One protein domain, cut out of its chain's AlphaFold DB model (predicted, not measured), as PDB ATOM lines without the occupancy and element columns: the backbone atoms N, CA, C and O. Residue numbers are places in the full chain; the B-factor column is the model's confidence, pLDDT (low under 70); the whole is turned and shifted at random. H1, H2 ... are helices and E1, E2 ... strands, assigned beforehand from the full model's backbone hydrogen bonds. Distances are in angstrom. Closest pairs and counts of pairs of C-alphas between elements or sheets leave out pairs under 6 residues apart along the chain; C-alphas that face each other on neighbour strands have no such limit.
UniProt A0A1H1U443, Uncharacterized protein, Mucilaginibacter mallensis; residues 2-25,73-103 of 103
ATOM      1  N   LEU A   2     170.545 153.371 212.361       80.25
ATOM      2  CA  LEU A   2     169.907 153.580 213.680       80.25
ATOM      3  C   LEU A   2     170.400 152.603 214.762       80.25
ATOM      4  O   LEU A   2     169.830 152.527 215.842       80.25
ATOM      5  N   ALA A   3     171.437 151.820 214.473       79.06
ATOM      6  CA  ALA A   3     172.053 150.956 215.468       79.06
ATOM      7  C   ALA A   3     172.857 151.798 216.478       79.06
ATOM      8  O   ALA A   3     173.457 152.804 216.098       79.06
ATOM      9  N   PRO A   4     172.925 151.374 217.753       82.25
ATOM     10  CA  PRO A   4     173.637 152.102 218.805       82.25
ATOM     11  C   PRO A   4     175.165 151.965 218.722       82.25
ATOM     12  O   PRO A   4     175.875 152.607 219.485       82.25
ATOM     13  N   VAL A   5     175.691 151.094 217.856       88.00
ATOM     14  CA  VAL A   5     177.132 150.854 217.711       88.00
ATOM     15  C   VAL A   5     177.486 150.798 216.236       88.00
ATOM     16  O   VAL A   5     176.929 150.001 215.483       88.00
ATOM     17  N   MET A   6     178.485 151.589 215.865       86.06
ATOM     18  CA  MET A   6     179.192 151.504 214.597       86.06
ATOM     19  C   MET A   6     180.666 151.215 214.884       86.06
ATOM     20  O   MET A   6     181.271 151.845 215.752       86.06
ATOM     21  N   ARG A   7     181.250 150.262 214.151       87.19
ATOM     22  CA  ARG A   7     182.684 149.961 214.196       87.19
ATOM     23  C   ARG A   7     183.238 149.918 212.780       87.19
ATOM     24  O   ARG A   7     182.737 149.157 211.958       87.19
ATOM     25  N   GLY A   8     184.267 150.710 212.509       85.75
ATOM     26  CA  GLY A   8     184.846 150.825 211.175       85.75
ATOM     27  C   GLY A   8     186.073 151.726 211.149       85.75
ATOM     28  O   GLY A   8     186.501 152.227 212.191       85.75
ATOM     29  N   TYR A   9     186.636 151.899 209.958       83.75
ATOM     30  CA  TYR A   9     187.694 152.875 209.724       83.75
ATOM     31  C   TYR A   9     187.093 154.287 209.660       83.75
ATOM     32  O   TYR A   9     186.015 154.450 209.077       83.75
ATOM     33  N   PRO A  10     187.754 155.296 210.244       70.75
ATOM     34  CA  PRO A  10     187.431 156.690 209.973       70.75
ATOM     35  C   PRO A  10     187.618 156.962 208.478       70.75
ATOM     36  O   PRO A  10     188.462 156.355 207.829       70.75
ATOM     37  N   GLY A  11     186.806 157.850 207.906       67.69
ATOM     38  CA  GLY A  11     186.771 158.092 206.458       67.69
ATOM     39  C   GLY A  11     188.058 158.664 205.841       67.69
ATOM     40  O   GLY A  11     188.079 158.877 204.632       67.69
ATOM     41  N   ASP A  12     189.104 158.921 206.635       71.62
ATOM     42  CA  ASP A  12     190.435 159.297 206.153       71.62
ATOM     43  C   ASP A  12     191.167 158.049 205.618       71.62
ATOM     44  O   ASP A  12     191.455 157.130 206.389       71.62
ATOM     45  N   PRO A  13     191.525 158.002 204.320       74.44
ATOM     46  CA  PRO A  13     192.246 156.871 203.732       74.44
ATOM     47  C   PRO A  13     193.591 156.541 204.403       74.44
ATOM     48  O   PRO A  13     194.084 155.417 204.266       74.44
ATOM     49  N   ASN A  14     194.203 157.502 205.104       82.31
ATOM     50  CA  ASN A  14     195.471 157.315 205.808       82.31
ATOM     51  C   ASN A  14     195.290 156.802 207.242       82.31
ATOM     52  O   ASN A  14     196.237 156.248 207.809       82.31
ATOM     53  N   ASP A  15     194.095 156.939 207.821       81.50
ATOM     54  CA  ASP A  15     193.817 156.481 209.175       81.50
ATOM     55  C   ASP A  15     193.284 155.041 209.169       81.50
ATOM     56  O   ASP A  15     192.152 154.725 208.802       81.50
ATOM     57  N   LYS A  16     194.153 154.127 209.608       86.00
ATOM     58  CA  LYS A  16     193.877 152.687 209.684       86.00
ATOM     59  C   LYS A  16     193.424 152.243 211.076       86.00
ATOM     60  O   LYS A  16     193.371 151.040 211.341       86.00
ATOM     61  N   GLN A  17     193.138 153.168 211.991       87.69
ATOM     62  CA  GLN A  17     192.672 152.827 213.330       87.69
ATOM     63  C   GLN A  17     191.171 152.555 213.312       87.69
ATOM     64  O   GLN A  17     190.364 153.414 212.985       87.69
ATOM     65  N   ILE A  18     190.771 151.342 213.696       88.12
ATOM     66  CA  ILE A  18     189.348 151.016 213.801       88.12
ATOM     67  C   ILE A  18     188.767 151.731 215.019       88.12
ATOM     68  O   ILE A  18     189.146 151.447 216.160       88.12
ATOM     69  N   MET A  19     187.777 152.581 214.781       86.56
ATOM     70  CA  MET A  19     187.022 153.249 215.830       86.56
ATOM     71  C   MET A  19     185.717 152.526 216.137       86.56
ATOM     72  O   MET A  19     185.183 151.755 215.339       86.56
ATOM     73  N   THR A  20     185.214 152.736 217.347       88.38
ATOM     74  CA  THR A  20     183.884 152.294 217.767       88.38
ATOM     75  C   THR A  20     183.180 153.468 218.408       88.38
ATOM     76  O   THR A  20     183.691 154.032 219.373       88.38
ATOM     77  N   MET A  21     182.033 153.826 217.844       86.12
ATOM     78  CA  MET A  21     181.253 155.003 218.215       86.12
ATOM     79  C   MET A  21     179.766 154.652 218.309       86.12
ATOM     80  O   MET A  21     179.321 153.632 217.769       86.12
ATOM     81  N   SER A  22     179.002 155.523 218.964       84.56
ATOM     82  CA  SER A  22     177.540 155.475 218.997       84.56
ATOM     83  C   SER A  22     176.983 156.733 218.351       84.56
ATOM     84  O   SER A  22     176.746 157.723 219.034       84.56
ATOM     85  N   MET A  23     176.713 156.657 217.051       82.88
ATOM     86  CA  MET A  23     176.101 157.748 216.297       82.88
ATOM     87  C   MET A  23     174.852 157.230 215.575       82.88
ATOM     88  O   MET A  23     174.931 156.911 214.389       82.88
ATOM     89  N   PRO A  24     173.697 157.069 216.248       88.31
ATOM     90  CA  PRO A  24     172.450 156.764 215.557       88.31
ATOM     91  C   PRO A  24     172.109 157.890 214.571       88.31
ATOM     92  O   PRO A  24     172.054 159.057 214.944       88.31
ATOM     93  N   HIS A  25     171.900 157.553 213.301       88.12
ATOM     94  CA  HIS A  25     171.629 158.524 212.239       88.12
ATOM     95  C   HIS A  25     170.767 157.923 211.125       88.12
ATOM     96  O   HIS A  25     170.778 156.711 210.871       88.12
ATOM     97  N   ALA A  73     167.433 162.955 222.299       91.00
ATOM     98  CA  ALA A  73     166.373 162.172 222.934       91.00
ATOM     99  C   ALA A  73     166.109 160.840 222.210       91.00
ATOM    100  O   ALA A  73     165.916 159.806 222.855       91.00
ATOM    101  N   GLU A  74     166.133 160.847 220.875       90.12
ATOM    102  CA  GLU A  74     165.924 159.640 220.075       90.12
ATOM    103  C   GLU A  74     167.157 158.733 220.129       90.12
ATOM    104  O   GLU A  74     167.028 157.526 220.343       90.12
ATOM    105  N   ALA A  75     168.361 159.306 220.049       88.19
ATOM    106  CA  ALA A  75     169.604 158.564 220.222       88.19
ATOM    107  C   ALA A  75     169.660 157.875 221.599       88.19
ATOM    108  O   ALA A  75     169.936 156.675 221.685       88.19
ATOM    109  N   ALA A  76     169.308 158.588 222.675       89.38
ATOM    110  CA  ALA A  76     169.250 158.034 224.026       89.38
ATOM    111  C   ALA A  76     168.214 156.905 224.146       89.38
ATOM    112  O   ALA A  76     168.476 155.883 224.788       89.38
ATOM    113  N   LYS A  77     167.049 157.050 223.504       91.88
ATOM    114  CA  LYS A  77     166.013 156.012 223.462       91.88
ATOM    115  C   LYS A  77     166.501 154.753 222.741       91.88
ATOM    116  O   LYS A  77     166.316 153.658 223.272       91.88
ATOM    117  N   ILE A  78     167.165 154.901 221.593       89.62
ATOM    118  CA  ILE A  78     167.768 153.794 220.834       89.62
ATOM    119  C   ILE A  78     168.814 153.067 221.687       89.62
ATOM    120  O   ILE A  78     168.766 151.840 221.807       89.62
ATOM    121  N   VAL A  79     169.731 153.804 222.320       88.75
ATOM    122  CA  VAL A  79     170.771 153.222 223.183       88.75
ATOM    123  C   VAL A  79     170.146 152.487 224.369       88.75
ATOM    124  O   VAL A  79     170.508 151.342 224.645       88.75
ATOM    125  N   LYS A  80     169.159 153.096 225.036       90.44
ATOM    126  CA  LYS A  80     168.454 152.489 226.172       90.44
ATOM    127  C   LYS A  80     167.740 151.194 225.777       90.44
ATOM    128  O   LYS A  80     167.871 150.192 226.482       90.44
ATOM    129  N   ALA A  81     167.030 151.203 224.648       91.81
ATOM    130  CA  ALA A  81     166.300 150.042 224.138       91.81
ATOM    131  C   ALA A  81     167.219 148.852 223.805       91.81
ATOM    132  O   ALA A  81     166.778 147.709 223.855       91.81
ATOM    133  N   ASN A  82     168.498 149.110 223.518       89.94
ATOM    134  CA  ASN A  82     169.482 148.094 223.143       89.94
ATOM    135  C   ASN A  82     170.520 147.811 224.243       89.94
ATOM    136  O   ASN A  82     171.553 147.200 223.976       89.94
ATOM    137  N   SER A  83     170.270 148.242 225.482       89.75
ATOM    138  CA  SER A  83     171.251 148.161 226.575       89.75
ATOM    139  C   SER A  83     171.733 146.730 226.877       89.75
ATOM    140  O   SER A  83     172.935 146.534 227.043       89.75
ATOM    141  N   ASP A  84     170.844 145.728 226.856       92.31
ATOM    142  CA  ASP A  84     171.209 144.307 227.003       92.31
ATOM    143  C   ASP A  84     172.161 143.833 225.891       92.31
ATOM    144  O   ASP A  84     173.211 143.242 226.150       92.31
ATOM    145  N   LEU A  85     171.845 144.161 224.634       90.69
ATOM    146  CA  LEU A  85     172.688 143.806 223.495       90.69
ATOM    147  C   LEU A  85     174.076 144.448 223.610       90.69
ATOM    148  O   LEU A  85     175.082 143.783 223.363       90.69
ATOM    149  N   LEU A  86     174.145 145.715 224.021       89.81
ATOM    150  CA  LEU A  86     175.414 146.412 224.241       89.81
ATOM    151  C   LEU A  86     176.248 145.740 225.337       89.81
ATOM    152  O   LEU A  86     177.448 145.537 225.151       89.81
ATOM    153  N   GLN A  87     175.623 145.337 226.447       91.50
ATOM    154  CA  GLN A  87     176.305 144.599 227.514       91.50
ATOM    155  C   GLN A  87     176.870 143.269 227.004       91.50
ATOM    156  O   GLN A  87     178.034 142.954 227.256       91.50
ATOM    157  N   ARG A  88     176.086 142.524 226.217       93.94
ATOM    158  CA  ARG A  88     176.517 141.259 225.602       93.94
ATOM    159  C   ARG A  88     177.665 141.452 224.610       93.94
ATOM    160  O   ARG A  88     178.600 140.655 224.610       93.94
ATOM    161  N   LEU A  89     177.636 142.512 223.800       91.50
ATOM    162  CA  LEU A  89     178.719 142.846 222.867       91.50
ATOM    163  C   LEU A  89     180.021 143.170 223.604       91.50
ATOM    164  O   LEU A  89     181.079 142.666 223.226       91.50
ATOM    165  N   VAL A  90     179.946 143.957 224.680       92.06
ATOM    166  CA  VAL A  90     181.114 144.289 225.511       92.06
ATOM    167  C   VAL A  90     181.665 143.049 226.218       92.06
ATOM    168  O   VAL A  90     182.883 142.872 226.259       92.06
ATOM    169  N   ALA A  91     180.792 142.176 226.730       95.06
ATOM    170  CA  ALA A  91     181.188 140.906 227.339       95.06
ATOM    171  C   ALA A  91     181.854 139.962 226.326       95.06
ATOM    172  O   ALA A  91     182.805 139.260 226.664       95.06
ATOM    173  N   TYR A  92     181.393 139.975 225.072       94.56
ATOM    174  CA  TYR A  92     182.004 139.207 223.994       94.56
ATOM    175  C   TYR A  92     183.396 139.745 223.624       94.56
ATOM    176  O   TYR A  92     184.357 138.972 223.551       94.56
ATOM    177  N   LYS A  93     183.522 141.062 223.391       93.62
ATOM    178  CA  LYS A  93     184.796 141.739 223.096       93.62
ATOM    179  C   LYS A  93     184.819 143.165 223.652       93.62
ATOM    180  O   LYS A  93     183.978 143.999 223.328       93.62
ATOM    181  N   SER A  94     185.882 143.487 224.388       90.75
ATOM    182  CA  SER A  94     186.048 144.781 225.066       90.75
ATOM    183  C   SER A  94     186.102 145.992 224.129       90.75
ATOM    184  O   SER A  94     185.756 147.095 224.542       90.75
ATOM    185  N   TYR A  95     186.492 145.810 222.865       88.44
ATOM    186  CA  TYR A  95     186.564 146.899 221.888       88.44
ATOM    187  C   TYR A  95     185.192 147.412 221.418       88.44
ATOM    188  O   TYR A  95     185.142 148.422 220.724       88.44
ATOM    189  N   TYR A  96     184.087 146.745 221.781       88.94
ATOM    190  CA  TYR A  96     182.729 147.270 221.588       88.94
ATOM    191  C   TYR A  96     182.315 148.278 222.665       88.94
ATOM    192  O   TYR A  96     181.240 148.870 222.582       88.94
ATOM    193  N   LYS A  97     183.156 148.495 223.681       87.88
ATOM    194  CA  LYS A  97     182.916 149.519 224.692       87.88
ATOM    195  C   LYS A  97     183.078 150.902 224.060       87.88
ATOM    196  O   LYS A  97     184.189 151.316 223.734       87.88
ATOM    197  N   ILE A  98     181.966 151.616 223.921       79.56
ATOM    198  CA  ILE A  98     181.949 153.006 223.463       79.56
ATOM    199  C   ILE A  98     182.552 153.882 224.571       79.56
ATOM    200  O   ILE A  98     182.168 153.769 225.739       79.56
ATOM    201  N   LYS A  99     183.518 154.742 224.232       62.47
ATOM    202  CA  LYS A  99     184.026 155.760 225.165       62.47
ATOM    203  C   LYS A  99     183.024 156.917 225.218       62.47
ATOM    204  O   LYS A  99     182.602 157.407 224.171       62.47
ATOM    205  N   ALA A 100     182.652 157.345 226.425       43.12
ATOM    206  CA  ALA A 100     181.837 158.542 226.619       43.12
ATOM    207  C   ALA A 100     182.515 159.743 225.933       43.12
ATOM    208  O   ALA A 100     183.705 159.964 226.151       43.12
ATOM    209  N   GLY A 101     181.780 160.467 225.081       42.94
ATOM    210  CA  GLY A 101     182.289 161.619 224.321       42.94
ATOM    211  C   GLY A 101     182.665 161.354 222.856       42.94
ATOM    212  O   GLY A 101     183.154 162.265 222.204       42.94
ATOM    213  N   SER A 102     182.438 160.147 222.325       41.38
ATOM    214  CA  SER A 102     182.474 159.906 220.870       41.38
ATOM    215  C   SER A 102     181.102 160.195 220.260       41.38
ATOM    216  O   SER A 102     180.342 159.269 219.971       41.38
ATOM    217  N   MET A 103     180.761 161.485 220.183       39.50
ATOM    218  CA  MET A 103     179.806 161.960 219.177       39.50
ATOM    219  C   MET A 103     180.516 162.037 217.833       39.50
ATOM    220  O   MET A 103     181.702 162.441 217.835       39.50
TER     221      MET A 103
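AT A GLANCE: This is residues 2 to 25 and 73 to 103 of the 103 residues of an uncharacterized protein of Mucilaginibacter mallensis (UniProt A0A1H1U443). A small two-stranded hairpin, E1 and E2, reaches away with its loop from two helices, H1 and H2, which meet end to end in a corner. The stretch after H2, residues 93 to 103, folds back past the hairpin. The 55 printed residues run E1, E2, H1, H2, with an antiparallel sheet E1 - E2; the class is mixed, with under half of the residues in named elements. The whole is only just compact, close to loose, with a radius of gyration of the C-alphas of 11.9 A and spans of 35 by 26 by 17 A.

HOW THE PARTS SIT: E1, residues 6 to 8, and E2, residues 19 to 21, form an antiparallel hairpin at 167 degrees; N 6 and O 21 are 2.9 A apart, within hydrogen-bond range. C-alphas 7 and 20 face each other at 4.4 A. H1, residues 73 to 81, and H2, residues 83 to 92, meet only through their tight link. E1 is apart from both helices, and E2 from H2. In H1 and H2 every O i to N i+4 pair is within hydrogen-bond range.

IN THESE COORDINATES: E1, 6.6 A long, begins at C-alpha 6 (179.192, 151.504, 214.597); E2 measures 6.5 A. H1 measures 12.2 A; H2, 14.2 A, ends at C-alpha 92 (182.004, 139.207, 223.994).

THE WHOLE: The C-alphas farthest apart, of Asn 14 and Ala 81, are 35.2 A apart. Residues 26 to 72 are not printed, with 12.5 A between C-alphas 25 and 73. Residues 11 and 99 to 103 have pLDDT under 70.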